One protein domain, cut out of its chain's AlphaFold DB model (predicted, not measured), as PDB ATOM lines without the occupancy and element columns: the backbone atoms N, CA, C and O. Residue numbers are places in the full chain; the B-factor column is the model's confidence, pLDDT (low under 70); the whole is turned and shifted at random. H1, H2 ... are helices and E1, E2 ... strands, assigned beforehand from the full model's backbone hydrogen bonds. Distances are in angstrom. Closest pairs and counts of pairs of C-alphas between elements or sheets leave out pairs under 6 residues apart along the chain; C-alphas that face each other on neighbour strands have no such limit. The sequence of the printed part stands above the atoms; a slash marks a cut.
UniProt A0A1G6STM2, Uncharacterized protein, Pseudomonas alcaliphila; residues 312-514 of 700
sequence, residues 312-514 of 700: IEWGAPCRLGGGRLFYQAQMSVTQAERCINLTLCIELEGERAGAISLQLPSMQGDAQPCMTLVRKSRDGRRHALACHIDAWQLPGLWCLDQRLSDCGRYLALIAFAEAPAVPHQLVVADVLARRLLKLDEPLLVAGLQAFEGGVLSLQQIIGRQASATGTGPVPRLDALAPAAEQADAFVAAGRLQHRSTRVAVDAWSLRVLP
ATOM      1  N   ILE A 312     190.334 256.563 298.454       90.12
ATOM      2  CA  ILE A 312     189.909 257.670 299.312       90.12
ATOM      3  C   ILE A 312     190.931 258.792 299.198       90.12
ATOM      4  O   ILE A 312     192.080 258.645 299.616       90.12
ATOM      5  N   GLU A 313     190.477 259.930 298.700       89.50
ATOM      6  CA  GLU A 313     191.179 261.202 298.787       89.50
ATOM      7  C   GLU A 313     190.716 261.936 300.046       89.50
ATOM      8  O   GLU A 313     189.536 261.922 300.389       89.50
ATOM      9  N   TRP A 314     191.628 262.572 300.773       88.56
ATOM     10  CA  TRP A 314     191.299 263.273 302.012       88.56
ATOM     11  C   TRP A 314     192.082 264.581 302.129       88.56
ATOM     12  O   TRP A 314     193.213 264.703 301.660       88.56
ATOM     13  N   GLY A 315     191.432 265.591 302.707       82.25
ATOM     14  CA  GLY A 315     191.940 266.959 302.789       82.25
ATOM     15  C   GLY A 315     192.722 267.260 304.070       82.25
ATOM     16  O   GLY A 315     193.129 266.374 304.816       82.25
ATOM     17  N   ALA A 316     192.921 268.547 304.354       81.75
ATOM     18  CA  ALA A 316     193.484 268.978 305.631       81.75
ATOM     19  C   ALA A 316     192.532 268.659 306.807       81.75
ATOM     20  O   ALA A 316     191.313 268.586 306.603       81.75
ATOM     21  N   PRO A 317     193.055 268.506 308.040       86.44
ATOM     22  CA  PRO A 317     192.216 268.395 309.227       86.44
ATOM     23  C   PRO A 317     191.221 269.560 309.301       86.44
ATOM     24  O   PRO A 317     191.607 270.718 309.142       86.44
ATOM     25  N   CYS A 318     189.946 269.262 309.553       87.12
ATOM     26  CA  CYS A 318     188.874 270.260 309.522       87.12
ATOM     27  C   CYS A 318     188.192 270.485 310.876       87.12
ATOM     28  O   CYS A 318     187.612 271.548 311.094       87.12
ATOM     29  N   ARG A 319     188.253 269.515 311.799       89.19
ATOM     30  CA  ARG A 319     187.655 269.630 313.138       89.19
ATOM     31  C   ARG A 319     188.443 268.825 314.168       89.19
ATOM     32  O   ARG A 319     188.870 267.711 313.881       89.19
ATOM     33  N   LEU A 320     188.564 269.365 315.377       89.75
ATOM     34  CA  LEU A 320     189.117 268.700 316.557       89.75
ATOM     35  C   LEU A 320     188.102 268.823 317.697       89.75
ATOM     36  O   LEU A 320     187.691 269.928 318.033       89.75
ATOM     37  N   GLY A 321     187.669 267.707 318.279       86.38
ATOM     38  CA  GLY A 321     186.690 267.740 319.367       86.38
ATOM     39  C   GLY A 321     186.439 266.369 319.983       86.38
ATOM     40  O   GLY A 321     186.523 265.355 319.293       86.38
ATOM     41  N   GLY A 322     186.163 266.335 321.291       83.69
ATOM     42  CA  GLY A 322     185.873 265.093 322.021       83.69
ATOM     43  C   GLY A 322     186.973 264.031 321.912       83.69
ATOM     44  O   GLY A 322     186.664 262.853 321.761       83.69
ATOM     45  N   GLY A 323     188.247 264.443 321.894       87.62
ATOM     46  CA  GLY A 323     189.379 263.523 321.727       87.62
ATOM     47  C   GLY A 323     189.518 262.937 320.317       87.62
ATOM     48  O   GLY A 323     190.213 261.937 320.152       87.62
ATOM     49  N   ARG A 324     188.865 263.516 319.300       90.94
ATOM     50  CA  ARG A 324     188.853 263.021 317.914       90.94
ATOM     51  C   ARG A 324     189.259 264.093 316.910       90.94
ATOM     52  O   ARG A 324     188.891 265.260 317.059       90.94
ATOM     53  N   LEU A 325     189.973 263.673 315.870       91.38
ATOM     54  CA  LEU A 325     190.381 264.505 314.738       91.38
ATOM     55  C   LEU A 325     189.618 264.099 313.482       91.38
ATOM     56  O   LEU A 325     189.570 262.914 313.157       91.38
ATOM     57  N   PHE A 326     189.050 265.074 312.775       91.69
ATOM     58  CA  PHE A 326     188.213 264.847 311.601       91.69
ATOM     59  C   PHE A 326     188.838 265.435 310.335       91.69
ATOM     60  O   PHE A 326     189.408 266.530 310.356       91.69
ATOM     61  N   TYR A 327     188.652 264.720 309.231       91.25
ATOM     62  CA  TYR A 327     189.096 265.073 307.889       91.25
ATOM     63  C   TYR A 327     187.916 264.953 306.928       91.25
ATOM     64  O   TYR A 327     187.142 263.994 307.001       91.25
ATOM     65  N   GLN A 328     187.794 265.898 305.997       91.56
ATOM     66  CA  GLN A 328     186.916 265.709 304.845       91.56
ATOM     67  C   GLN A 328     187.577 264.736 303.873       91.56
ATOM     68  O   GLN A 328     188.768 264.872 303.580       91.56
ATOM     69  N   ALA A 329     186.806 263.771 303.389       91.69
ATOM     70  CA  ALA A 329     187.275 262.752 302.469       91.69
ATOM     71  C   ALA A 329     186.283 262.542 301.323       91.69
ATOM     72  O   ALA A 329     185.081 262.772 301.460       91.69
ATOM     73  N   GLN A 330     186.796 262.098 300.185       90.94
ATOM     74  CA  GLN A 330     186.039 261.728 299.004       90.94
ATOM     75  C   GLN A 330     186.490 260.348 298.559       90.94
ATOM     76  O   GLN A 330     187.681 260.084 298.442       90.94
ATOM     77  N   MET A 331     185.535 259.459 298.326       89.00
ATOM     78  CA  MET A 331     185.806 258.147 297.759       89.00
ATOM     79  C   MET A 331     185.449 258.162 296.277       89.00
ATOM     80  O   MET A 331     184.285 258.380 295.920       89.00
ATOM     81  N   SER A 332     186.451 257.942 295.432       79.31
ATOM     82  CA  SER A 332     186.288 257.845 293.985       79.31
ATOM     83  C   SER A 332     185.873 256.432 293.605       79.31
ATOM     84  O   SER A 332     186.445 255.445 294.070       79.31
ATOM     85  N   VAL A 333     184.877 256.340 292.730       64.81
ATOM     86  CA  VAL A 333     184.360 255.071 292.230       64.81
ATOM     87  C   VAL A 333     184.858 254.871 290.807       64.81
ATOM     88  O   VAL A 333     184.714 255.743 289.952       64.81
ATOM     89  N   THR A 334     185.434 253.708 290.528       53.03
ATOM     90  CA  THR A 334     185.814 253.316 289.173       53.03
ATOM     91  C   THR A 334     184.572 253.331 288.271       53.03
ATOM     92  O   THR A 334     183.612 252.612 288.526       53.03
ATOM     93  N   GLN A 335     184.615 254.141 287.204       50.31
ATOM     94  CA  GLN A 335     183.610 254.292 286.128       50.31
ATOM     95  C   GLN A 335     182.411 255.231 286.359       50.31
ATOM     96  O   GLN A 335     181.679 255.463 285.402       50.31
ATOM     97  N   ALA A 336     182.211 255.824 287.540       47.09
ATOM     98  CA  ALA A 336     181.155 256.824 287.738       47.09
ATOM     99  C   ALA A 336     181.766 258.178 288.119       47.09
ATOM    100  O   ALA A 336     182.536 258.254 289.070       47.09
ATOM    101  N   GLU A 337     181.361 259.266 287.457       48.16
ATOM    102  CA  GLU A 337     181.732 260.656 287.808       48.16
ATOM    103  C   GLU A 337     181.223 261.108 289.198       48.16
ATOM    104  O   GLU A 337     181.266 262.287 289.548       48.16
ATOM    105  N   ARG A 338     180.706 260.183 290.013       63.56
ATOM    106  CA  ARG A 338     180.136 260.456 291.328       63.56
ATOM    107  C   ARG A 338     181.120 260.059 292.421       63.56
ATOM    108  O   ARG A 338     181.287 258.880 292.726       63.56
ATOM    109  N   CYS A 339     181.722 261.064 293.047       76.44
ATOM    110  CA  CYS A 339     182.461 260.901 294.295       76.44
ATOM    111  C   CYS A 339     181.493 260.803 295.481       76.44
ATOM    112  O   CYS A 339     180.484 261.510 295.541       76.44
ATOM    113  N   ILE A 340     181.824 259.958 296.455       85.38
ATOM    114  CA  ILE A 340     181.079 259.864 297.712       85.38
ATOM    115  C   ILE A 340     181.809 260.692 298.763       85.38
ATOM    116  O   ILE A 340     182.958 260.404 299.087       85.38
ATOM    117  N   ASN A 341     181.138 261.701 299.318       89.94
ATOM    118  CA  ASN A 341     181.678 262.484 300.427       89.94
ATOM    119  C   ASN A 341     181.600 261.680 301.727       89.94
ATOM    120  O   ASN A 341     180.548 261.145 302.078       89.94
ATOM    121  N   LEU A 342     182.712 261.638 302.449       92.94
ATOM    122  CA  LEU A 342     182.894 260.930 303.707       92.94
ATOM    123  C   LEU A 342     183.565 261.860 304.720       92.94
ATOM    124  O   LEU A 342     184.225 262.837 304.362       92.94
ATOM    125  N   THR A 343     183.437 261.539 306.005       94.56
ATOM    126  CA  THR A 343     184.277 262.144 307.046       94.56
ATOM    127  C   THR A 343     185.146 261.068 307.667       94.56
ATOM    128  O   THR A 343     184.636 260.117 308.257       94.56
ATOM    129  N   LEU A 344     186.461 261.217 307.550       94.69
ATOM    130  CA  LEU A 344     187.408 260.346 308.229       94.69
ATOM    131  C   LEU A 344     187.669 260.883 309.634       94.69
ATOM    132  O   LEU A 344     187.864 262.081 309.824       94.69
ATOM    133  N   CYS A 345     187.674 259.995 310.618       93.88
ATOM    134  CA  CYS A 345     187.865 260.322 312.020       93.88
ATOM    135  C   CYS A 345     188.938 259.429 312.650       93.88
ATOM    136  O   CYS A 345     188.857 258.203 312.555       93.88
ATOM    137  N   ILE A 346     189.894 260.047 313.346       92.50
ATOM    138  CA  ILE A 346     190.904 259.368 314.167       92.50
ATOM    139  C   ILE A 346     190.617 259.640 315.643       92.50
ATOM    140  O   ILE A 346     190.496 260.797 316.054       92.50
ATOM    141  N   GLU A 347     190.552 258.590 316.459       91.69
ATOM    142  CA  GLU A 347     190.526 258.738 317.916       91.69
ATOM    143  C   GLU A 347     191.936 259.050 318.430       91.69
ATOM    144  O   GLU A 347     192.885 258.313 318.185       91.69
ATOM    145  N   LEU A 348     192.104 260.164 319.138       88.44
ATOM    146  CA  LEU A 348     193.404 260.597 319.653       88.44
ATOM    147  C   LEU A 348     193.653 260.094 321.081       88.44
ATOM    148  O   LEU A 348     194.809 260.012 321.510       88.44
ATOM    149  N   GLU A 349     192.591 259.798 321.829       83.12
ATOM    150  CA  GLU A 349     192.613 259.528 323.269       83.12
ATOM    151  C   GLU A 349     191.892 258.230 323.645       83.12
ATOM    152  O   GLU A 349     191.105 257.682 322.877       83.12
ATOM    153  N   GLY A 350     192.164 257.748 324.861       82.44
ATOM    154  CA  GLY A 350     191.559 256.538 325.413       82.44
ATOM    155  C   GLY A 350     192.187 255.238 324.906       82.44
ATOM    156  O   GLY A 350     193.213 255.228 324.229       82.44
ATOM    157  N   GLU A 351     191.551 254.116 325.248       81.44
ATOM    158  CA  GLU A 351     192.012 252.762 324.888       81.44
ATOM    159  C   GLU A 351     192.035 252.504 323.376       81.44
ATOM    160  O   GLU A 351     192.682 251.571 322.908       81.44
ATOM    161  N   ARG A 352     191.322 253.336 322.613       81.75
ATOM    162  CA  ARG A 352     191.183 253.253 321.161       81.75
ATOM    163  C   ARG A 352     191.993 254.317 320.421       81.75
ATOM    164  O   ARG A 352     191.766 254.531 319.236       81.75
ATOM    165  N   ALA A 353     192.939 254.985 321.082       84.12
ATOM    166  CA  ALA A 353     193.815 255.944 320.418       84.12
ATOM    167  C   ALA A 353     194.482 255.318 319.171       84.12
ATOM    168  O   ALA A 353     195.080 254.246 319.248       84.12
ATOM    169  N   GLY A 354     194.364 255.990 318.025       84.50
ATOM    170  CA  GLY A 354     194.784 255.514 316.705       84.50
ATOM    171  C   GLY A 354     193.700 254.775 315.912       84.50
ATOM    172  O   GLY A 354     193.927 254.450 314.750       84.50
ATOM    173  N   ALA A 355     192.521 254.515 316.488       90.06
ATOM    174  CA  ALA A 355     191.415 253.907 315.757       90.06
ATOM    175  C   ALA A 355     190.894 254.857 314.674       90.06
ATOM    176  O   ALA A 355     190.629 256.034 314.931       90.06
ATOM    177  N   ILE A 356     190.717 254.313 313.470       93.81
ATOM    178  CA  ILE A 356     190.238 255.042 312.298       93.81
ATOM    179  C   ILE A 356     188.794 254.639 312.018       93.81
ATOM    180  O   ILE A 356     188.443 253.456 312.027       93.81
ATOM    181  N   SER A 357     187.956 255.630 311.741       94.75
ATOM    182  CA  SER A 357     186.558 255.445 311.372       94.75
ATOM    183  C   SER A 357     186.166 256.353 310.211       94.75
ATOM    184  O   SER A 357     186.711 257.440 310.042       94.75
ATOM    185  N   LEU A 358     185.228 255.886 309.395       95.62
ATOM    186  CA  LEU A 358     184.680 256.576 308.239       95.62
ATOM    187  C   LEU A 358     183.189 256.787 308.479       95.62
ATOM    188  O   LEU A 358     182.418 255.829 308.538       95.62
ATOM    189  N   GLN A 359     182.786 258.040 308.618       95.25
ATOM    190  CA  GLN A 359     181.391 258.435 308.696       95.25
ATOM    191  C   GLN A 359     180.858 258.638 307.273       95.25
ATOM    192  O   GLN A 359     181.396 259.440 306.504       95.25
ATOM    193  N   LEU A 360     179.826 257.870 306.926       93.38
ATOM    194  CA  LEU A 360     179.169 257.913 305.617       93.38
ATOM    195  C   LEU A 360     178.160 259.085 305.556       93.38
ATOM    196  O   LEU A 360     177.934 259.742 306.570       93.38
ATOM    197  N   PRO A 361     177.518 259.386 304.416       90.69
ATOM    198  CA  PRO A 361     176.389 260.314 304.403       90.69
ATOM    199  C   PRO A 361     175.239 259.839 305.302       90.69
ATOM    200  O   PRO A 361     175.016 258.635 305.455       90.69
ATOM    201  N   SER A 362     174.512 260.788 305.892       91.38
ATOM    202  CA  SER A 362     173.344 260.494 306.724       91.38
ATOM    203  C   SER A 362     172.228 259.839 305.907       91.38
ATOM    204  O   SER A 362     171.992 260.174 304.745       91.38
ATOM    205  N   MET A 363     171.549 258.889 306.539       91.62
ATOM    206  CA  MET A 363     170.430 258.135 305.990       91.62
ATOM    207  C   MET A 363     169.097 258.773 306.386       91.62
ATOM    208  O   MET A 363     169.038 259.752 307.133       91.62
ATOM    209  N   GLN A 364     167.998 258.200 305.899       85.81
ATOM    210  CA  GLN A 364     166.660 258.616 306.301       85.81
ATOM    211  C   GLN A 364     166.486 258.511 307.827       85.81
ATOM    212  O   GLN A 364     166.832 257.497 308.433       85.81
ATOM    213  N   GLY A 365     165.904 259.549 308.438       82.75
ATOM    214  CA  GLY A 365     165.722 259.623 309.893       82.75
ATOM    215  C   GLY A 365     166.988 260.014 310.659       82.75
ATOM    216  O   GLY A 365     167.113 259.635 311.819       82.75
ATOM    217  N   ASP A 366     167.916 260.720 310.002       86.69
ATOM    218  CA  ASP A 366     169.212 261.170 310.535       86.69
ATOM    219  C   ASP A 366     170.126 260.032 311.018       86.69
ATOM    220  O   ASP A 366     171.111 260.267 311.720       86.69
ATOM    221  N   ALA A 367     169.825 258.796 310.612       90.62
ATOM    222  CA  ALA A 367     170.623 257.640 310.972       90.62
ATOM    223  C   ALA A 367     172.010 257.746 310.340       90.62
ATOM    224  O   ALA A 367     172.147 257.998 309.139       90.62
ATOM    225  N   GLN A 368     173.048 257.553 311.145       93.19
ATOM    226  CA  GLN A 368     174.414 257.832 310.743       93.19
ATOM    227  C   GLN A 368     175.222 256.532 310.635       93.19
ATOM    228  O   GLN A 368     175.641 255.972 311.655       93.19
ATOM    229  N   PRO A 369     175.495 256.039 309.412       95.56
ATOM    230  CA  PRO A 369     176.371 254.901 309.241       95.56
ATOM    231  C   PRO A 369     177.822 255.305 309.475       95.56
ATOM    232  O   PRO A 369     178.276 256.385 309.073       95.56
ATOM    233  N   CYS A 370     178.557 254.394 310.093       96.19
ATOM    234  CA  CYS A 370     179.968 254.536 310.377       96.19
ATOM    235  C   CYS A 370     180.672 253.190 310.200       96.19
ATOM    236  O   CYS A 370     180.184 252.135 310.621       96.19
ATOM    237  N   MET A 371     181.834 253.236 309.557       97.31
ATOM    238  CA  MET A 371     182.688 252.085 309.310       97.31
ATOM    239  C   MET A 371     183.996 252.261 310.072       97.31
ATOM    240  O   MET A 371     184.742 253.197 309.822       97.31
ATOM    241  N   THR A 372     184.280 251.374 311.019       96.19
ATOM    242  CA  THR A 372     185.504 251.418 311.827       96.19
ATOM    243  C   THR A 372     186.510 250.410 311.300       96.19
ATOM    244  O   THR A 372     186.176 249.235 311.125       96.19
ATOM    245  N   LEU A 373     187.744 250.852 311.066       95.81
ATOM    246  CA  LEU A 373     188.829 249.982 310.637       95.81
ATOM    247  C   LEU A 373     189.197 249.012 311.761       95.81
ATOM    248  O   LEU A 373     189.594 249.427 312.846       95.81
ATOM    249  N   VAL A 374     189.083 247.711 311.488       95.69
ATOM    250  CA  VAL A 374     189.435 246.661 312.455       95.69
ATOM    251  C   VAL A 374     190.848 246.151 312.202       95.69
ATOM    252  O   VAL A 374     191.628 245.992 313.137       95.69
ATOM    253  N   ARG A 375     191.173 245.852 310.939       94.31
ATOM    254  CA  ARG A 375     192.488 245.358 310.503       94.31
ATOM    255  C   ARG A 375     192.614 245.416 308.981       94.31
ATOM    256  O   ARG A 375     191.622 245.603 308.281       94.31
ATOM    257  N   LYS A 376     193.820 245.151 308.483       93.88
ATOM    258  CA  LYS A 376     194.072 244.805 307.076       93.88
ATOM    259  C   LYS A 376     193.916 243.296 306.861       93.88
ATOM    260  O   LYS A 376     194.078 242.516 307.804       93.88
ATOM    261  N   SER A 377     193.590 242.897 305.639       92.19
ATOM    262  CA  SER A 377     193.624 241.506 305.192       92.19
ATOM    263  C   SER A 377     195.043 240.936 305.299       92.19
ATOM    264  O   SER A 377     196.031 241.674 305.318       92.19
ATOM    265  N   ARG A 378     195.163 239.608 305.375       90.06
ATOM    266  CA  ARG A 378     196.455 238.910 305.527       90.06
ATOM    267  C   ARG A 378     197.406 239.139 304.357       90.06
ATOM    268  O   ARG A 378     198.616 239.146 304.551       90.06
ATOM    269  N   ASP A 379     196.852 239.327 303.166       87.12
ATOM    270  CA  ASP A 379     197.586 239.660 301.944       87.12
ATOM    271  C   ASP A 379     197.892 241.165 301.811       87.12
ATOM    272  O   ASP A 379     198.584 241.573 300.883       87.12
ATOM    273  N   GLY A 380     197.378 241.998 302.724       90.00
ATOM    274  CA  GLY A 380     197.577 243.441 302.727       90.00
ATOM    275  C   GLY A 380     196.870 244.198 301.599       90.00
ATOM    276  O   GLY A 380     197.229 245.345 301.363       90.00
ATOM    277  N   ARG A 381     195.896 243.603 300.896       89.31
ATOM    278  CA  ARG A 381     195.211 244.247 299.757       89.31
ATOM    279  C   ARG A 381     193.878 244.915 300.086       89.31
ATOM    280  O   ARG A 381     193.402 245.694 299.265       89.31
ATOM    281  N   ARG A 382     193.273 244.622 301.243       92.00
ATOM    282  CA  ARG A 382     191.978 245.179 301.668       92.00
ATOM    283  C   ARG A 382     191.951 245.509 303.156       92.00
ATOM    284  O   ARG A 382     192.643 244.897 303.969       92.00
ATOM    285  N   HIS A 383     191.095 246.439 303.531       94.75
ATOM    286  CA  HIS A 383     190.689 246.697 304.895       94.75
ATOM    287  C   HIS A 383     189.460 245.858 305.246       94.75
ATOM    288  O   HIS A 383     188.562 245.624 304.439       94.75
ATOM    289  N   ALA A 384     189.417 245.413 306.497       96.81
ATOM    290  CA  ALA A 384     188.242 244.803 307.090       96.81
ATOM    291  C   ALA A 384     187.614 245.787 308.076       96.81
ATOM    292  O   ALA A 384     188.233 246.155 309.083       96.81
ATOM    293  N   LEU A 385     186.381 246.193 307.786       97.62
ATOM    294  CA  LEU A 385     185.680 247.241 308.516       97.62
ATOM    295  C   LEU A 385     184.515 246.650 309.312       97.62
ATOM    296  O   LEU A 385     183.757 245.823 308.808       97.62
ATOM    297  N   ALA A 386     184.341 247.087 310.555       97.62
ATOM    298  CA  ALA A 386     183.092 246.891 311.280       97.62
ATOM    299  C   ALA A 386     182.132 248.019 310.898       97.62
ATOM    300  O   ALA A 386     182.554 249.169 310.816       97.62
ATOM    301  N   CYS A 387     180.852 247.714 310.689       97.81
ATOM    302  CA  CYS A 387     179.848 248.720 310.355       97.81
ATOM    303  C   CYS A 387     178.810 248.822 311.471       97.81
ATOM    304  O   CYS A 387     178.315 247.809 311.975       97.81
ATOM    305  N   HIS A 388     178.477 250.050 311.850       96.19
ATOM    306  CA  HIS A 388     177.340 250.342 312.706       96.19
ATOM    307  C   HIS A 388     176.522 251.489 312.119       96.19
ATOM    308  O   HIS A 388     177.054 252.370 311.446       96.19
ATOM    309  N   ILE A 389     175.222 251.458 312.376       95.19
ATOM    310  CA  ILE A 389     174.270 252.505 312.017       95.19
ATOM    311  C   ILE A 389     173.663 252.966 313.333       95.19
ATOM    312  O   ILE A 389     172.875 252.243 313.947       95.19
ATOM    313  N   ASP A 390     174.133 254.107 313.831       91.44
ATOM    314  CA  ASP A 390     173.897 254.555 315.206       91.44
ATOM    315  C   ASP A 390     174.228 253.447 316.228       91.44
ATOM    316  O   ASP A 390     175.363 252.968 316.287       91.44
ATOM    317  N   ALA A 391     173.236 253.007 317.011       91.88
ATOM    318  CA  ALA A 391     173.348 251.927 317.990       91.88
ATOM    319  C   ALA A 391     173.211 250.517 317.385       91.88
ATOM    320  O   ALA A 391     173.377 249.519 318.090       91.88
ATOM    321  N   TRP A 392     172.853 250.392 316.104       95.00
ATOM    322  CA  TRP A 392     172.717 249.101 315.441       95.00
ATOM    323  C   TRP A 392     174.059 248.638 314.876       95.00
ATOM    324  O   TRP A 392     174.513 249.117 313.840       95.00
ATOM    325  N   GLN A 393     174.687 247.672 315.541       95.56
ATOM    326  CA  GLN A 393     175.889 247.027 315.026       95.56
ATOM    327  C   GLN A 393     175.520 245.961 313.991       95.56
ATOM    328  O   GLN A 393     174.775 245.024 314.294       95.56
ATOM    329  N   LEU A 394     176.063 246.085 312.778       96.62
ATOM    330  CA  LEU A 394     175.858 245.087 311.738       96.62
ATOM    331  C   LEU A 394     176.776 243.881 311.991       96.62
ATOM    332  O   LEU A 394     177.976 244.064 312.211       96.62
ATOM    333  N   PRO A 395     176.248 242.643 311.967       96.06
ATOM    334  CA  PRO A 395     177.057 241.449 312.171       96.06
ATOM    335  C   PRO A 395     178.050 241.238 311.024       96.06
ATOM    336  O   PRO A 395     177.679 241.302 309.856       96.06
ATOM    337  N   GLY A 396     179.290 240.891 311.371       95.06
ATOM    338  CA  GLY A 396     180.344 240.570 310.411       95.06
ATOM    339  C   GLY A 396     181.289 241.732 310.117       95.06
ATOM    340  O   GLY A 396     181.371 242.706 310.867       95.06
ATOM    341  N   LEU A 397     182.050 241.574 309.040       97.75
ATOM    342  CA  LEU A 397     183.032 242.536 308.561       97.75
ATOM    343  C   LEU A 397     182.736 242.863 307.103       97.75
ATOM    344  O   LEU A 397     182.237 242.018 306.362       97.75
ATOM    345  N   TRP A 398     183.082 244.076 306.705       97.81
ATOM    346  CA  TRP A 398     182.658 244.675 305.450       97.81
ATOM    347  C   TRP A 398     183.863 245.225 304.691       97.81
ATOM    348  O   TRP A 398     184.840 245.669 305.304       97.81
ATOM    349  N   CYS A 399     183.800 245.160 303.364       95.88
ATOM    350  CA  CYS A 399     184.725 245.866 302.482       95.88
ATOM    351  C   CYS A 399     184.435 247.370 302.496       95.88
ATOM    352  O   CYS A 399     183.342 247.786 302.876       95.88
ATOM    353  N   LEU A 400     185.404 248.173 302.054       94.31
ATOM    354  CA  LEU A 400     185.265 249.629 301.987       94.31
ATOM    355  C   LEU A 400     184.156 250.095 301.030       94.31
ATOM    356  O   LEU A 400     183.489 251.096 301.292       94.31
ATOM    357  N   ASP A 401     183.964 249.378 299.924       91.88
ATOM    358  CA  ASP A 401     182.999 249.765 298.902       91.88
ATOM    359  C   ASP A 401     181.548 249.574 299.382       91.88
ATOM    360  O   ASP A 401     181.131 248.474 299.759       91.88
ATOM    361  N   GLN A 402     180.781 250.665 299.363       93.19
ATOM    362  CA  GLN A 402     179.411 250.750 299.879       93.19
ATOM    363  C   GLN A 402     178.566 251.712 299.041       93.19
ATOM    364  O   GLN A 402     179.095 252.699 298.526       93.19
ATOM    365  N   ARG A 403     177.254 251.485 298.925       92.56
ATOM    366  CA  ARG A 403     176.344 252.450 298.277       92.56
ATOM    367  C   ARG A 403     175.118 252.725 299.129       92.56
ATOM    368  O   ARG A 403     174.398 251.806 299.515       92.56
ATOM    369  N   LEU A 404     174.847 254.005 299.345       92.62
ATOM    370  CA  LEU A 404     173.578 254.472 299.877       92.62
ATOM    371  C   LEU A 404     172.542 254.533 298.747       92.62
ATOM    372  O   LEU A 404     172.848 255.041 297.670       92.62
ATOM    373  N   SER A 405     171.330 254.036 298.993       92.88
ATOM    374  CA  SER A 405     170.204 254.243 298.076       92.88
ATOM    375  C   SER A 405     169.793 255.712 298.051       92.88
ATOM    376  O   SER A 405     169.762 256.371 299.087       92.88
ATOM    377  N   ASP A 406     169.399 256.191 296.877       90.12
ATOM    378  CA  ASP A 406     168.746 257.486 296.648       90.12
ATOM    379  C   ASP A 406     167.618 257.845 297.640       90.12
ATOM    380  O   ASP A 406     167.491 259.001 298.036       90.12
ATOM    381  N   CYS A 407     166.825 256.871 298.096       87.44
ATOM    382  CA  CYS A 407     165.774 257.092 299.094       87.44
ATOM    383  C   CYS A 407     166.289 257.194 300.543       87.44
ATOM    384  O   CYS A 407     165.507 257.430 301.464       87.44
ATOM    385  N   GLY A 408     167.583 256.959 300.777       89.50
ATOM    386  CA  GLY A 408     168.220 257.003 302.093       89.50
ATOM    387  C   GLY A 408     167.835 255.863 303.041       89.50
ATOM    388  O   GLY A 408     168.320 255.838 304.166       89.50
ATOM    389  N   ARG A 409     166.982 254.915 302.631       92.12
ATOM    390  CA  ARG A 409     166.532 253.787 303.471       92.12
ATOM    391  C   ARG A 409     167.526 252.626 303.516       92.12
ATOM    392  O   ARG A 409     167.623 251.936 304.533       92.12
ATOM    393  N   TYR A 410     168.200 252.373 302.399       95.31
ATOM    394  CA  TYR A 410     168.999 251.170 302.192       95.31
ATOM    395  C   TYR A 410     170.488 251.494 302.080       95.31
ATOM    396  O   TYR A 410     170.866 252.448 301.398       95.31
ATOM    397  N   LEU A 411     171.323 250.660 302.702       96.25
ATOM    398  CA  LEU A 411     172.781 250.693 302.574       96.25
ATOM    399  C   LEU A 411     173.269 249.359 302.000       96.25
ATOM    400  O   LEU A 411     173.139 248.320 302.647       96.25
ATOM    401  N   ALA A 412     173.811 249.383 300.787       97.19
ATOM    402  CA  ALA A 412     174.438 248.234 300.149       97.19
ATOM    403  C   ALA A 412     175.894 248.089 300.608       97.19
ATOM    404  O   ALA A 412     176.658 249.057 300.604       97.19
ATOM    405  N   LEU A 413     176.263 246.867 300.978       97.00
ATOM    406  CA  LEU A 413     177.556 246.480 301.528       97.00
ATOM    407  C   LEU A 413     178.036 245.188 300.864       97.00
ATOM    408  O   LEU A 413     177.240 244.309 300.524       97.00
ATOM    409  N   ILE A 414     179.354 245.042 300.752       96.88
ATOM    410  CA  ILE A 414     179.987 243.782 300.362       96.88
ATOM    411  C   ILE A 414     180.625 243.167 301.606       96.88
ATOM    412  O   ILE A 414     181.401 243.826 302.307       96.88
ATOM    413  N   ALA A 415     180.290 241.912 301.904       96.56
ATOM    414  CA  ALA A 415     180.905 241.205 303.019       96.56
ATOM    415  C   ALA A 415     182.404 241.000 302.761       96.56
ATOM    416  O   ALA A 415     182.820 240.601 301.669       96.56
ATOM    417  N   PHE A 416     183.214 241.251 303.788       96.38
ATOM    418  CA  PHE A 416     184.652 241.037 303.729       96.38
ATOM    419  C   PHE A 416     184.972 239.544 303.582       96.38
ATOM    420  O   PHE A 416     184.464 238.715 304.339       96.38
ATOM    421  N   ALA A 417     185.880 239.223 302.662       93.56
ATOM    422  CA  ALA A 417     186.408 237.883 302.447       93.56
ATOM    423  C   ALA A 417     187.930 237.878 302.646       93.56
ATOM    424  O   ALA A 417     188.627 238.791 302.203       93.56
ATOM    425  N   GLU A 418     188.439 236.854 303.331       92.81
ATOM    426  CA  GLU A 418     189.874 236.656 303.542       92.81
ATOM    427  C   GLU A 418     190.429 235.744 302.441       92.81
ATOM    428  O   GLU A 418     189.814 234.718 302.136       92.81
ATOM    429  N   ALA A 419     191.603 236.075 301.887       86.06
ATOM    430  CA  ALA A 419     192.280 235.220 300.911       86.06
ATOM    431  C   ALA A 419     192.409 233.778 301.460       86.06
ATOM    432  O   ALA A 419     192.771 233.602 302.633       86.06
ATOM    433  N   PRO A 420     192.095 232.744 300.657       88.75
ATOM    434  CA  PRO A 420     191.969 232.744 299.190       88.75
ATOM    435  C   PRO A 420     190.582 233.125 298.627       88.75
ATOM    436  O   PRO A 420     190.376 233.055 297.413       88.75
ATOM    437  N   ALA A 421     189.635 233.529 299.476       88.75
ATOM    438  CA  ALA A 421     188.334 233.996 299.023       88.75
ATOM    439  C   ALA A 421     188.386 235.462 298.563       88.75
ATOM    440  O   ALA A 421     189.123 236.279 299.119       88.75
ATOM    441  N   VAL A 422     187.558 235.809 297.578       91.62
ATOM    442  CA  VAL A 422     187.360 237.196 297.111       91.62
ATOM    443  C   VAL A 422     185.990 237.727 297.546       91.62
ATOM    444  O   VAL A 422     185.102 236.922 297.837       91.62
ATOM    445  N   PRO A 423     185.778 239.056 297.607       93.81
ATOM    446  CA  PRO A 423     184.479 239.626 297.958       93.81
ATOM    447  C   PRO A 423     183.368 239.134 297.018       93.81
ATOM    448  O   PRO A 423     183.450 239.303 295.800       93.81
ATOM    449  N   HIS A 424     182.343 238.491 297.585       94.00
ATOM    450  CA  HIS A 424     181.316 237.816 296.780       94.00
ATOM    451  C   HIS A 424     179.888 237.855 297.326       94.00
ATOM    452  O   HIS A 424     178.936 237.509 296.625       94.00
ATOM    453  N   GLN A 425     179.723 238.233 298.592       95.69
ATOM    454  CA  GLN A 425     178.419 238.262 299.234       95.69
ATOM    455  C   GLN A 425     177.925 239.703 299.323       95.69
ATOM    456  O   GLN A 425     178.438 240.507 300.105       95.69
ATOM    457  N   LEU A 426     176.912 240.005 298.514       97.06
ATOM    458  CA  LEU A 426     176.192 241.268 298.556       97.06
ATOM    459  C   LEU A 426     175.152 241.243 299.681       97.06
ATOM    460  O   LEU A 426     174.356 240.305 299.794       97.06
ATOM    461  N   VAL A 427     175.136 242.303 300.486       97.25
ATOM    462  CA  VAL A 427     174.168 242.498 301.565       97.25
ATOM    463  C   VAL A 427     173.599 243.908 301.492       97.25
ATOM    464  O   VAL A 427     174.332 244.871 301.293       97.25
ATOM    465  N   VAL A 428     172.294 244.050 301.699       97.69
ATOM    466  CA  VAL A 428     171.629 245.345 301.853       97.69
ATOM    467  C   VAL A 428     171.072 245.454 303.267       97.69
ATOM    468  O   VAL A 428     170.267 244.626 303.696       97.69
ATOM    469  N   ALA A 429     171.488 246.482 303.997       96.56
ATOM    470  CA  ALA A 429     170.883 246.855 305.265       96.56
ATOM    471  C   ALA A 429     169.635 247.711 305.011       96.56
ATOM    472  O   ALA A 429     169.725 248.807 304.461       96.56
ATOM    473  N   ASP A 430     168.471 247.206 305.421       94.12
ATOM    474  CA  ASP A 430     167.214 247.956 305.473       94.12
ATOM    475  C   ASP A 430     167.125 248.620 306.846       94.12
ATOM    476  O   ASP A 430     166.815 247.963 307.844       94.12
ATOM    477  N   VAL A 431     167.461 249.912 306.902       90.88
ATOM    478  CA  VAL A 431     167.638 250.635 308.169       90.88
ATOM    479  C   VAL A 431     166.317 250.840 308.892       90.88
ATOM    480  O   VAL A 431     166.252 250.650 310.105       90.88
ATOM    481  N   LEU A 432     165.244 251.125 308.153       87.81
ATOM    482  CA  LEU A 432     163.917 251.293 308.743       87.81
ATOM    483  C   LEU A 432     163.390 249.988 309.347       87.81
ATOM    484  O   LEU A 432     162.838 249.998 310.445       87.81
ATOM    485  N   ALA A 433     163.584 248.859 308.660       89.19
ATOM    486  CA  ALA A 433     163.170 247.552 309.175       89.19
ATOM    487  C   ALA A 433     164.212 246.892 310.103       89.19
ATOM    488  O   ALA A 433     163.946 245.814 310.634       89.19
ATOM    489  N   ARG A 434     165.390 247.508 310.284       91.81
ATOM    490  CA  ARG A 434     166.542 247.002 311.059       91.81
ATOM    491  C   ARG A 434     166.883 245.542 310.757       91.81
ATOM    492  O   ARG A 434     167.012 244.713 311.661       91.81
ATOM    493  N   ARG A 435     167.037 245.220 309.473       93.31
ATOM    494  CA  ARG A 435     167.358 243.863 308.996       93.31
ATOM    495  C   ARG A 435     168.380 243.881 307.871       93.31
ATOM    496  O   ARG A 435     168.554 244.886 307.186       93.31
ATOM    497  N   LEU A 436     169.012 242.733 307.660       96.19
ATOM    498  CA  LEU A 436     169.934 242.507 306.554       96.19
ATOM    499  C   LEU A 436     169.290 241.588 305.521       96.19
ATOM    500  O   LEU A 436     168.843 240.494 305.862       96.19
ATOM    501  N   LEU A 437     169.282 242.029 304.269       95.88
ATOM    502  CA  LEU A 437     168.889 241.239 303.112       95.88
ATOM    503  C   LEU A 437     170.162 240.754 302.430       95.88
ATOM    504  O   LEU A 437     171.034 241.558 302.111       95.88
ATOM    505  N   LYS A 438     170.292 239.445 302.243       95.50
ATOM    506  CA  LYS A 438     171.448 238.838 301.581       95.50
ATOM    507  C   LYS A 438     171.035 238.364 300.200       95.50
ATOM    508  O   LYS A 438     169.892 237.956 300.013       95.50
ATOM    509  N   LEU A 439     171.960 238.437 299.252       94.50
ATOM    510  CA  LEU A 439     171.781 237.782 297.968       94.50
ATOM    511  C   LEU A 439     172.100 236.295 298.137       94.50
ATOM    512  O   LEU A 439     173.170 235.962 298.651       94.50
ATOM    513  N   ASP A 440     171.164 235.433 297.743       89.25
ATOM    514  CA  ASP A 440     171.295 233.983 297.924       89.25
ATOM    515  C   ASP A 440     172.400 233.400 297.035       89.25
ATOM    516  O   ASP A 440     173.201 232.582 297.488       89.25
ATOM    517  N   GLU A 441     172.486 233.860 295.784       86.44
ATOM    518  CA  GLU A 441     173.546 233.463 294.859       86.44
ATOM    519  C   GLU A 441     174.766 234.391 294.996       86.44
ATOM    520  O   GLU A 441     174.642 235.605 294.797       86.44
ATOM    521  N   PRO A 442     175.964 233.862 295.314       89.12
ATOM    522  CA  PRO A 442     177.166 234.676 295.409       89.12
ATOM    523  C   PRO A 442     177.600 235.173 294.024       89.12
ATOM    524  O   PRO A 442     177.590 234.436 293.038       89.12
ATOM    525  N   LEU A 443     178.048 236.425 293.958       92.38
ATOM    526  CA  LEU A 443     178.559 237.057 292.742       92.38
ATOM    527  C   LEU A 443     179.969 237.546 293.029       92.38
ATOM    528  O   LEU A 443     180.131 238.285 293.982       92.38
ATOM    529  N   LEU A 444     180.983 237.219 292.225       94.00
ATOM    530  CA  LEU A 444     182.309 237.828 292.401       94.00
ATOM    531  C   LEU A 444     182.208 239.336 292.115       94.00
ATOM    532  O   LEU A 444     182.138 239.743 290.952       94.00
ATOM    533  N   VAL A 445     182.162 240.159 293.166       93.12
ATOM    534  CA  VAL A 445     181.891 241.597 293.057       93.12
ATOM    535  C   VAL A 445     183.207 242.340 292.848       93.12
ATOM    536  O   VAL A 445     184.080 242.316 293.709       93.12
ATOM    537  N   ALA A 446     183.343 243.019 291.706       90.50
ATOM    538  CA  ALA A 446     184.472 243.911 291.439       90.50
ATOM    539  C   ALA A 446     184.272 245.290 292.083       90.50
ATOM    540  O   ALA A 446     185.231 245.900 292.540       90.50
ATOM    541  N   GLY A 447     183.029 245.771 292.112       89.56
ATOM    542  CA  GLY A 447     182.670 247.038 292.736       89.56
ATOM    543  C   GLY A 447     181.193 247.369 292.559       89.56
ATOM    544  O   GLY A 447     180.534 246.892 291.630       89.56
ATOM    545  N   LEU A 448     180.662 248.183 293.461       92.06
ATOM    546  CA  LEU A 448     179.318 248.739 293.382       92.06
ATOM    547  C   LEU A 448     179.327 249.979 292.478       92.06
ATOM    548  O   LEU A 448     180.320 250.695 292.407       92.06
ATOM    549  N   GLN A 449     178.226 250.279 291.792       89.25
ATOM    550  CA  GLN A 449     178.145 251.443 290.901       89.25
ATOM    551  C   GLN A 449     177.137 252.464 291.421       89.25
ATOM    552  O   GLN A 449     177.538 253.527 291.893       89.25
ATOM    553  N   ALA A 450     175.851 252.121 291.405       89.38
ATOM    554  CA  ALA A 450     174.756 253.023 291.757       89.38
ATOM    555  C   ALA A 450     173.646 252.276 292.498       89.38
ATOM    556  O   ALA A 450     173.500 251.068 292.323       89.38
ATOM    557  N   PHE A 451     172.864 252.991 293.308       91.69
ATOM    558  CA  PHE A 451     171.706 252.435 294.003       91.69
ATOM    559  C   PHE A 451     170.527 253.409 293.901       91.69
ATOM    560  O   PHE A 451     170.407 254.351 294.683       91.69
ATOM    561  N   GLU A 452     169.676 253.181 292.904       90.00
ATOM    562  CA  GLU A 452     168.613 254.101 292.495       90.00
ATOM    563  C   GLU A 452     167.304 253.341 292.280       90.00
ATOM    564  O   GLU A 452     167.305 252.215 291.779       90.00
ATOM    565  N   GLY A 453     166.175 253.922 292.689       87.44
ATOM    566  CA  GLY A 453     164.854 253.327 292.482       87.44
ATOM    567  C   GLY A 453     164.685 251.933 293.102       87.44
ATOM    568  O   GLY A 453     163.929 251.115 292.584       87.44
ATOM    569  N   GLY A 454     165.413 251.624 294.182       88.75
ATOM    570  CA  GLY A 454     165.412 250.287 294.791       88.75
ATOM    571  C   GLY A 454     166.205 249.226 294.014       88.75
ATOM    572  O   GLY A 454     166.113 248.042 294.342       88.75
ATOM    573  N   VAL A 455     167.000 249.629 293.018       92.88
ATOM    574  CA  VAL A 455     167.863 248.751 292.220       92.88
ATOM    575  C   VAL A 455     169.327 249.136 292.419       92.88
ATOM    576  O   VAL A 455     169.730 250.279 292.211       92.88
ATOM    577  N   LEU A 456     170.137 248.159 292.817       94.06
ATOM    578  CA  LEU A 456     171.586 248.272 292.922       94.06
ATOM    579  C   LEU A 456     172.245 247.783 291.630       94.06
ATOM    580  O   LEU A 456     172.057 246.634 291.235       94.06
ATOM    581  N   SER A 457     173.072 248.622 291.018       92.25
ATOM    582  CA  SER A 457     173.946 248.269 289.895       92.25
ATOM    583  C   SER A 457     175.368 248.010 290.395       92.25
ATOM    584  O   SER A 457     175.903 248.795 291.185       92.25
ATOM    585  N   LEU A 458     175.992 246.925 289.938       92.75
ATOM    586  CA  LEU A 458     177.348 246.512 290.315       92.75
ATOM    587  C   LEU A 458     178.104 245.887 289.138       92.75
ATOM    588  O   LEU A 458     177.499 245.391 288.189       92.75
ATOM    589  N   GLN A 459     179.433 245.856 289.224       90.94
ATOM    590  CA  GLN A 459     180.289 245.122 288.292       90.94
ATOM    591  C   GLN A 459     180.611 243.735 288.843       90.94
ATOM    592  O   GLN A 459     181.213 243.595 289.909       90.94
ATOM    593  N   GLN A 460     180.235 242.704 288.089       91.88
ATOM    594  CA  GLN A 460     180.540 241.308 288.385       91.88
ATOM    595  C   GLN A 460     181.735 240.841 287.551       91.88
ATOM    596  O   GLN A 460     181.787 241.082 286.345       91.88
ATOM    597  N   ILE A 461     182.671 240.120 288.168       91.38
ATOM    598  CA  ILE A 461     183.739 239.398 287.466       91.38
ATOM    599  C   ILE A 461     183.145 238.110 286.892       91.38
ATOM    600  O   ILE A 461     182.698 237.246 287.645       91.38
ATOM    601  N   ILE A 462     183.143 237.973 285.565       88.75
ATOM    602  CA  ILE A 462     182.584 236.790 284.880       88.75
ATOM    603  C   ILE A 462     183.662 235.838 284.350       88.75
ATOM    604  O   ILE A 462     183.394 234.665 284.091       88.75
ATOM    605  N   GLY A 463     184.898 236.314 284.207       90.00
ATOM    606  CA  GLY A 463     186.008 235.491 283.749       90.00
ATOM    607  C   GLY A 463     187.262 236.295 283.447       90.00
ATOM    608  O   GLY A 463     187.381 237.459 283.826       90.00
ATOM    609  N   ARG A 464     188.201 235.661 282.748       88.12
ATOM    610  CA  ARG A 464     189.450 236.269 282.284       88.12
ATOM    611  C   ARG A 464     189.400 236.423 280.774       88.12
ATOM    612  O   ARG A 464     189.100 235.457 280.076       88.12
ATOM    613  N   GLN A 465     189.684 237.623 280.289       83.38
ATOM    614  CA  GLN A 465     189.699 237.947 278.871       83.38
ATOM    615  C   GLN A 465     190.879 237.267 278.167       83.38
ATOM    616  O   GLN A 465     191.993 237.248 278.692       83.38
ATOM    617  N   ALA A 466     190.621 236.759 276.962       75.75
ATOM    618  CA  ALA A 466     191.631 236.195 276.082       75.75
ATOM    619  C   ALA A 466     192.626 237.248 275.581       75.75
ATOM    620  O   ALA A 466     192.239 238.369 275.242       75.75
ATOM    621  N   SER A 467     193.911 236.886 275.484       63.72
ATOM    622  CA  SER A 467     194.954 237.781 274.949       63.72
ATOM    623  C   SER A 467     194.746 238.139 273.473       63.72
ATOM    624  O   SER A 467     195.203 239.190 273.026       63.72
ATOM    625  N   ALA A 468     194.055 237.289 272.706       58.69
ATOM    626  CA  ALA A 468     193.706 237.588 271.326       58.69
ATOM    627  C   ALA A 468     192.573 238.625 271.287       58.69
ATOM    628  O   ALA A 468     191.440 238.337 271.677       58.69
ATOM    629  N   THR A 469     192.865 239.826 270.782       52.59
ATOM    630  CA  THR A 469     191.849 240.838 270.469       52.59
ATOM    631  C   THR A 469     190.921 240.301 269.389       52.59
ATOM    632  O   THR A 469     191.240 240.320 268.202       52.59
ATOM    633  N   GLY A 470     189.776 239.786 269.817       51.12
ATOM    634  CA  GLY A 470     188.659 239.500 268.940       51.12
ATOM    635  C   GLY A 470     187.849 240.743 268.639       51.12
ATOM    636  O   GLY A 470     187.602 241.555 269.529       51.12
ATOM    637  N   THR A 471     187.410 240.867 267.394       50.88
ATOM    638  CA  THR A 471     186.347 241.787 267.001       50.88
ATOM    639  C   THR A 471     185.009 241.051 267.134       50.88
ATOM    640  O   THR A 471     184.848 239.961 266.591       50.88
ATOM    641  N   GLY A 472     184.060 241.600 267.899       60.75
ATOM    642  CA  GLY A 472     182.711 241.036 268.046       60.75
ATOM    643  C   GLY A 472     182.149 241.095 269.476       60.75
ATOM    644  O   GLY A 472     182.885 241.398 270.416       60.75
ATOM    645  N   PRO A 473     180.844 240.821 269.651       65.19
ATOM    646  CA  PRO A 473     180.124 240.957 270.927       65.19
ATOM    647  C   PRO A 473     180.247 239.731 271.846       65.19
ATOM    648  O   PRO A 473     179.915 239.816 273.026       65.19
ATOM    649  N   VAL A 474     180.693 238.577 271.331       75.69
ATOM    650  CA  VAL A 474     180.830 237.352 272.130       75.69
ATOM    651  C   VAL A 474     181.996 237.535 273.106       75.69
ATOM    652  O   VAL A 474     183.123 237.769 272.652       75.69
ATOM    653  N   PRO A 475     181.786 237.398 274.430       73.44
ATOM    654  CA  PRO A 475     182.863 237.526 275.400       73.44
ATOM    655  C   PRO A 475     183.926 236.446 275.176       73.44
ATOM    656  O   PRO A 475     183.708 235.261 275.441       73.44
ATOM    657  N   ARG A 476     185.109 236.850 274.705       77.31
ATOM    658  CA  ARG A 476     186.245 235.940 274.525       77.31
ATOM    659  C   ARG A 476     186.962 235.730 275.845       77.31
ATOM    660  O   ARG A 476     187.897 236.450 276.191       77.31
ATOM    661  N   LEU A 477     186.463 234.765 276.604       81.44
ATOM    662  CA  LEU A 477     187.049 234.350 277.872       81.44
ATOM    663  C   LEU A 477     188.054 233.225 277.641       81.44
ATOM    664  O   LEU A 477     187.702 232.270 276.954       81.44
ATOM    665  N   ASP A 478     189.231 233.285 278.266       85.25
ATOM    666  CA  ASP A 478     190.173 232.158 278.379       85.25
ATOM    667  C   ASP A 478     189.733 231.183 279.472       85.25
ATOM    668  O   ASP A 478     189.821 229.963 279.307       85.25
ATOM    669  N   ALA A 479     189.169 231.721 280.554       86.56
ATOM    670  CA  ALA A 479     188.641 230.971 281.682       86.56
ATOM    671  C   ALA A 479     187.418 231.678 282.282       86.56
ATOM    672  O   ALA A 479     187.367 232.910 282.341       86.56
ATOM    673  N   LEU A 480     186.442 230.886 282.731       89.12
ATOM    674  CA  LEU A 480     185.312 231.364 283.526       89.12
ATOM    675  C   LEU A 480     185.768 231.688 284.951       89.12
ATOM    676  O   LEU A 480     186.740 231.108 285.441       89.12
ATOM    677  N   ALA A 481     185.062 232.608 285.603       90.88
ATOM    678  CA  ALA A 481     185.280 232.889 287.014       90.88
ATOM    679  C   ALA A 481     185.057 231.609 287.853       90.88
ATOM    680  O   ALA A 481     184.012 230.970 287.707       90.88
ATOM    681  N   PRO A 482     186.020 231.208 288.704       92.19
ATOM    682  CA  PRO A 482     185.846 230.080 289.612       92.19
ATOM    683  C   PRO A 482     184.938 230.457 290.791       92.19
ATOM    684  O   PRO A 482     184.523 231.609 290.938       92.19
ATOM    685  N   ALA A 483     184.667 229.485 291.664       91.62
ATOM    686  CA  ALA A 483     183.988 229.731 292.932       91.62
ATOM    687  C   ALA A 483     184.743 230.779 293.769       91.62
ATOM    688  O   ALA A 483     185.980 230.823 293.778       91.62
ATOM    689  N   ALA A 484     183.995 231.638 294.461       90.69
ATOM    690  CA  ALA A 484     184.543 232.816 295.121       90.69
ATOM    691  C   ALA A 484     185.577 232.482 296.205       90.69
ATOM    692  O   ALA A 484     186.491 233.271 296.434       90.69
ATOM    693  N   GLU A 485     185.468 231.308 296.828       91.31
ATOM    694  CA  GLU A 485     186.350 230.807 297.884       91.31
ATOM    695  C   GLU A 485     187.775 230.515 297.391       91.31
ATOM    696  O   GLU A 485     188.690 230.392 298.202       91.31
ATOM    697  N   GLN A 486     187.966 230.387 296.074       91.25
ATOM    698  CA  GLN A 486     189.243 230.033 295.439       91.25
ATOM    699  C   GLN A 486     189.651 231.034 294.349       91.25
ATOM    700  O   GLN A 486     190.577 230.788 293.575       91.25
ATOM    701  N   ALA A 487     188.954 232.166 294.257       91.44
ATOM    702  CA  ALA A 487     189.124 233.109 293.163       91.44
ATOM    703  C   ALA A 487     190.310 234.069 293.347       91.44
ATOM    704  O   ALA A 487     190.597 234.835 292.433       91.44
ATOM    705  N   ASP A 488     191.029 234.031 294.470       90.38
ATOM    706  CA  ASP A 488     192.126 234.964 294.745       90.38
ATOM    707  C   ASP A 488     193.227 234.965 293.662       90.38
ATOM    708  O   ASP A 488     193.471 235.972 292.992       90.38
ATOM    709  N   ALA A 489     193.829 233.803 293.400       89.44
ATOM    710  CA  ALA A 489     194.840 233.663 292.348       89.44
ATOM    711  C   ALA A 489     194.277 233.972 290.948       89.44
ATOM    712  O   ALA A 489     195.009 234.369 290.036       89.44
ATOM    713  N   PHE A 490     192.964 233.798 290.768       90.44
ATOM    714  CA  PHE A 490     192.286 234.122 289.523       90.44
ATOM    715  C   PHE A 490     192.181 235.636 289.308       90.44
ATOM    716  O   PHE A 490     192.457 236.096 288.201       90.44
ATOM    717  N   VAL A 491     191.816 236.405 290.338       87.94
ATOM    718  CA  VAL A 491     191.672 237.867 290.235       87.94
ATOM    719  C   VAL A 491     193.014 238.599 290.218       87.94
ATOM    720  O   VAL A 491     193.102 239.683 289.655       87.94
ATOM    721  N   ALA A 492     194.068 237.996 290.772       85.56
ATOM    722  CA  ALA A 492     195.403 238.591 290.827       85.56
ATOM    723  C   ALA A 492     196.176 238.567 289.491       85.56
ATOM    724  O   ALA A 492     197.263 239.138 289.408       85.56
ATOM    725  N   ALA A 493     195.672 237.889 288.452       83.31
ATOM    726  CA  ALA A 493     196.412 237.682 287.210       83.31
ATOM    727  C   ALA A 493     195.564 237.877 285.947       83.31
ATOM    728  O   ALA A 493     194.402 237.480 285.876       83.31
ATOM    729  N   GLY A 494     196.208 238.391 284.896       81.06
ATOM    730  CA  GLY A 494     195.589 238.606 283.591       81.06
ATOM    731  C   GLY A 494     194.560 239.739 283.584       81.06
ATOM    732  O   GLY A 494     194.383 240.460 284.561       81.06
ATOM    733  N   ARG A 495     193.884 239.909 282.447       85.69
ATOM    734  CA  ARG A 495     192.834 240.919 282.286       85.69
ATOM    735  C   ARG A 495     191.479 240.307 282.617       85.69
ATOM    736  O   ARG A 495     191.077 239.333 281.984       85.69
ATOM    737  N   LEU A 496     190.783 240.857 283.604       87.62
ATOM    738  CA  LEU A 496     189.455 240.387 283.990       87.62
ATOM    739  C   LEU A 496     188.389 240.909 283.024       87.62
ATOM    740  O   LEU A 496     188.476 242.027 282.517       87.62
ATOM    741  N   GLN A 497     187.381 240.078 282.776       85.69
ATOM    742  CA  GLN A 497     186.172 240.459 282.067       85.69
ATOM    743  C   GLN A 497     185.065 240.726 283.083       85.69
ATOM    744  O   GLN A 497     184.770 239.884 283.941       85.69
ATOM    745  N   HIS A 498     184.421 241.878 282.927       85.94
ATOM    746  CA  HIS A 498     183.330 242.319 283.782       85.94
ATOM    747  C   HIS A 498     181.993 242.316 283.042       85.94
ATOM    748  O   HIS A 498     181.944 242.357 281.809       85.94
ATOM    749  N   ARG A 499     180.915 242.267 283.824       84.94
ATOM    750  CA  ARG A 499     179.533 242.438 283.381       84.94
ATOM    751  C   ARG A 499     178.792 243.317 284.386       84.94
ATOM    752  O   ARG A 499     178.841 243.044 285.587       84.94
ATOM    753  N   SER A 500     178.057 244.312 283.890       86.75
ATOM    754  CA  SER A 500     177.113 245.069 284.717       86.75
ATOM    755  C   SER A 500     175.982 244.151 285.174       86.75
ATOM    756  O   SER A 500     175.416 243.424 284.366       86.75
ATOM    757  N   THR A 501     175.685 244.130 286.466       90.44
ATOM    758  CA  THR A 501     174.636 243.300 287.063       90.44
ATOM    759  C   THR A 501     173.738 244.185 287.905       90.44
ATOM    760  O   THR A 501     174.223 245.020 288.670       90.44
ATOM    761  N   ARG A 502     172.425 244.000 287.770       92.25
ATOM    762  CA  ARG A 502     171.418 244.748 288.525       92.25
ATOM    763  C   ARG A 502     170.754 243.839 289.548       92.25
ATOM    764  O   ARG A 502     170.422 242.699 289.241       92.25
ATOM    765  N   VAL A 503     170.542 244.345 290.754       95.25
ATOM    766  CA  VAL A 503     169.916 243.619 291.861       95.25
ATOM    767  C   VAL A 503     168.802 244.481 292.441       95.25
ATOM    768  O   VAL A 503     169.058 245.570 292.946       95.25
ATOM    769  N   ALA A 504     167.565 244.002 292.366       93.62
ATOM    770  CA  ALA A 504     166.420 244.648 292.987       93.62
ATOM    771  C   ALA A 504     166.331 244.292 294.473       93.62
ATOM    772  O   ALA A 504     166.570 243.146 294.874       93.62
ATOM    773  N   VAL A 505     165.941 245.278 295.277       91.81
ATOM    774  CA  VAL A 505     165.587 245.086 296.681       91.81
ATOM    775  C   VAL A 505     164.085 244.863 296.783       91.81
ATOM    776  O   VAL A 505     163.296 245.802 296.696       91.81
ATOM    777  N   ASP A 506     163.695 243.608 296.980       87.62
ATOM    778  CA  ASP A 506     162.308 243.238 297.236       87.62
ATOM    779  C   ASP A 506     162.002 243.333 298.746       87.62
ATOM    780  O   ASP A 506     162.864 243.589 299.591       87.62
ATOM    781  N   ALA A 507     160.742 243.104 299.121       79.94
ATOM    782  CA  ALA A 507     160.297 243.256 300.505       79.94
ATOM    783  C   ALA A 507     161.005 242.326 301.504       79.94
ATOM    784  O   ALA A 507     160.971 242.634 302.690       79.94
ATOM    785  N   TRP A 508     161.607 241.213 301.080       86.94
ATOM    786  CA  TRP A 508     162.247 240.230 301.973       86.94
ATOM    787  C   TRP A 508     163.518 239.591 301.408       86.94
ATOM    788  O   TRP A 508     164.127 238.765 302.083       86.94
ATOM    789  N   SER A 509     163.930 239.960 300.198       91.44
ATOM    790  CA  SER A 509     165.012 239.294 299.476       91.44
ATOM    791  C   SER A 509     165.699 240.255 298.517       91.44
ATOM    792  O   SER A 509     165.156 241.303 298.161       91.44
ATOM    793  N   LEU A 510     166.896 239.872 298.085       93.44
ATOM    794  CA  LEU A 510     167.565 240.485 296.948       93.44
ATOM    795  C   LEU A 510     167.357 239.599 295.726       93.44
ATOM    796  O   LEU A 510     167.517 238.383 295.813       93.44
ATOM    797  N   ARG A 511     167.008 240.204 294.592       91.81
ATOM    798  CA  ARG A 511     166.758 239.476 293.346       91.81
ATOM    799  C   ARG A 511     167.613 240.039 292.228       91.81
ATOM    800  O   ARG A 511     167.525 241.225 291.916       91.81
ATOM    801  N   VAL A 512     168.422 239.186 291.606       91.12
ATOM    802  CA  VAL A 512     169.164 239.563 290.399       91.12
ATOM    803  C   VAL A 512     168.161 239.834 289.281       91.12
ATOM    804  O   VAL A 512     167.302 239.002 288.987       91.12
ATOM    805  N   LEU A 513     168.251 241.014 288.680       88.31
ATOM    806  CA  LEU A 513     167.469 241.373 287.511       88.31
ATOM    807  C   LEU A 513     168.203 240.909 286.252       88.31
ATOM    808  O   LEU A 513     169.425 241.060 286.169       88.31
ATOM    809  N   PRO A 514     167.481 240.381 285.251       85.12
ATOM    810  CA  PRO A 514     168.092 240.077 283.974       85.12
ATOM    811  C   PRO A 514     168.632 241.356 283.320       85.12
ATOM    812  O   PRO A 514     168.088 242.459 283.454       85.12
TER     813      PRO A 514
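What this domain is: This is residues 312 to 514 of the 700 residues of an uncharacterized protein of Pseudomonas alcaliphila (UniProt A0A1G6STM2). Three strongly twisted sheets are stacked in a row: E1 to E6 at one end, E7 to E10 in the middle, and the branched sheet E11 to E15 at the other end. The first sheet is only partly face to face with the second, its strands crossing at 71 degrees; the short helix H1 grazes the third sheet, and residues 469 to 474 stick out. The 203 printed residues hold fifteen named strands and one helix, in the order E1 to E13, H1, E14, E15; the class is mostly strand, and neighbour strands are antiparallel. The whole is compact, with a radius of gyration of the C-alphas of 18.1 A, and elongated, 58 by 37 by 30 A.

Where its parts are: Find C-alpha 312 at (189.909, 257.670, 299.312); E1 runs from there to 321, bending by 73 degrees at residue 316. Next come E2, 324 to 332, 24.6 A long, E3, 340 to 347, E4, 356 to 359, E5, 369 to 376, and E6, 383 to 389. Find C-alpha 398 at (182.658, 244.675, 305.450), where E7 begins, running to 404; E8, 410 to 415, E9, 426 to 430, and E10, 435 to 438, follow. Then read E11, 445 to 452, E12, 455 to 465, 27.8 A long, E13, 477 to 480, H1, 488 to 491, E14, 496 to 505, 27.4 A long, and E15, 510 to 513, ending at (167.469, 241.373, 287.511).

How they stand to each other: E1 to E6 form a meander, each strand the antiparallel neighbour of the one before; look at N 327 and O 344, 2.8 A, between E2 and E3, and N 372 and O 386, 2.8 A, between E5 and E6. The three sheets make a stack of sheets, face to face in turn. From E6 to E7 the closest C-alphas are those of Leu 385 and Trp 398, 5.0 A. E7 to E10 form a second meander, with N 413 and O 427 of E8 and E9 at 2.8 A. From E7 to E11 the closest C-alphas, Arg 403 and Phe 451, are 6.3 A apart. E11, E12 and E13 form a third meander; E11 and E13 lie on one side of E12 and E14 on the other, with N 458 and O 501 at 2.9 A. E14 and E15 form a hairpin, with N 504 and O 511 at 2.8 A. H1 only grazes this sheet, with residues 490 to 491; it is too short for an O i to N i+4 pair.

The domain as a whole: The C-alphas farthest apart, Gly 350 and Thr 471, are 60.5 A apart. The printed part has no cut, and the link E12 to E13, 11 residues, is long. Mean pLDDT of the printed part is 88.4; look for values under 70 at residues 333 to 338 and 467 to 473.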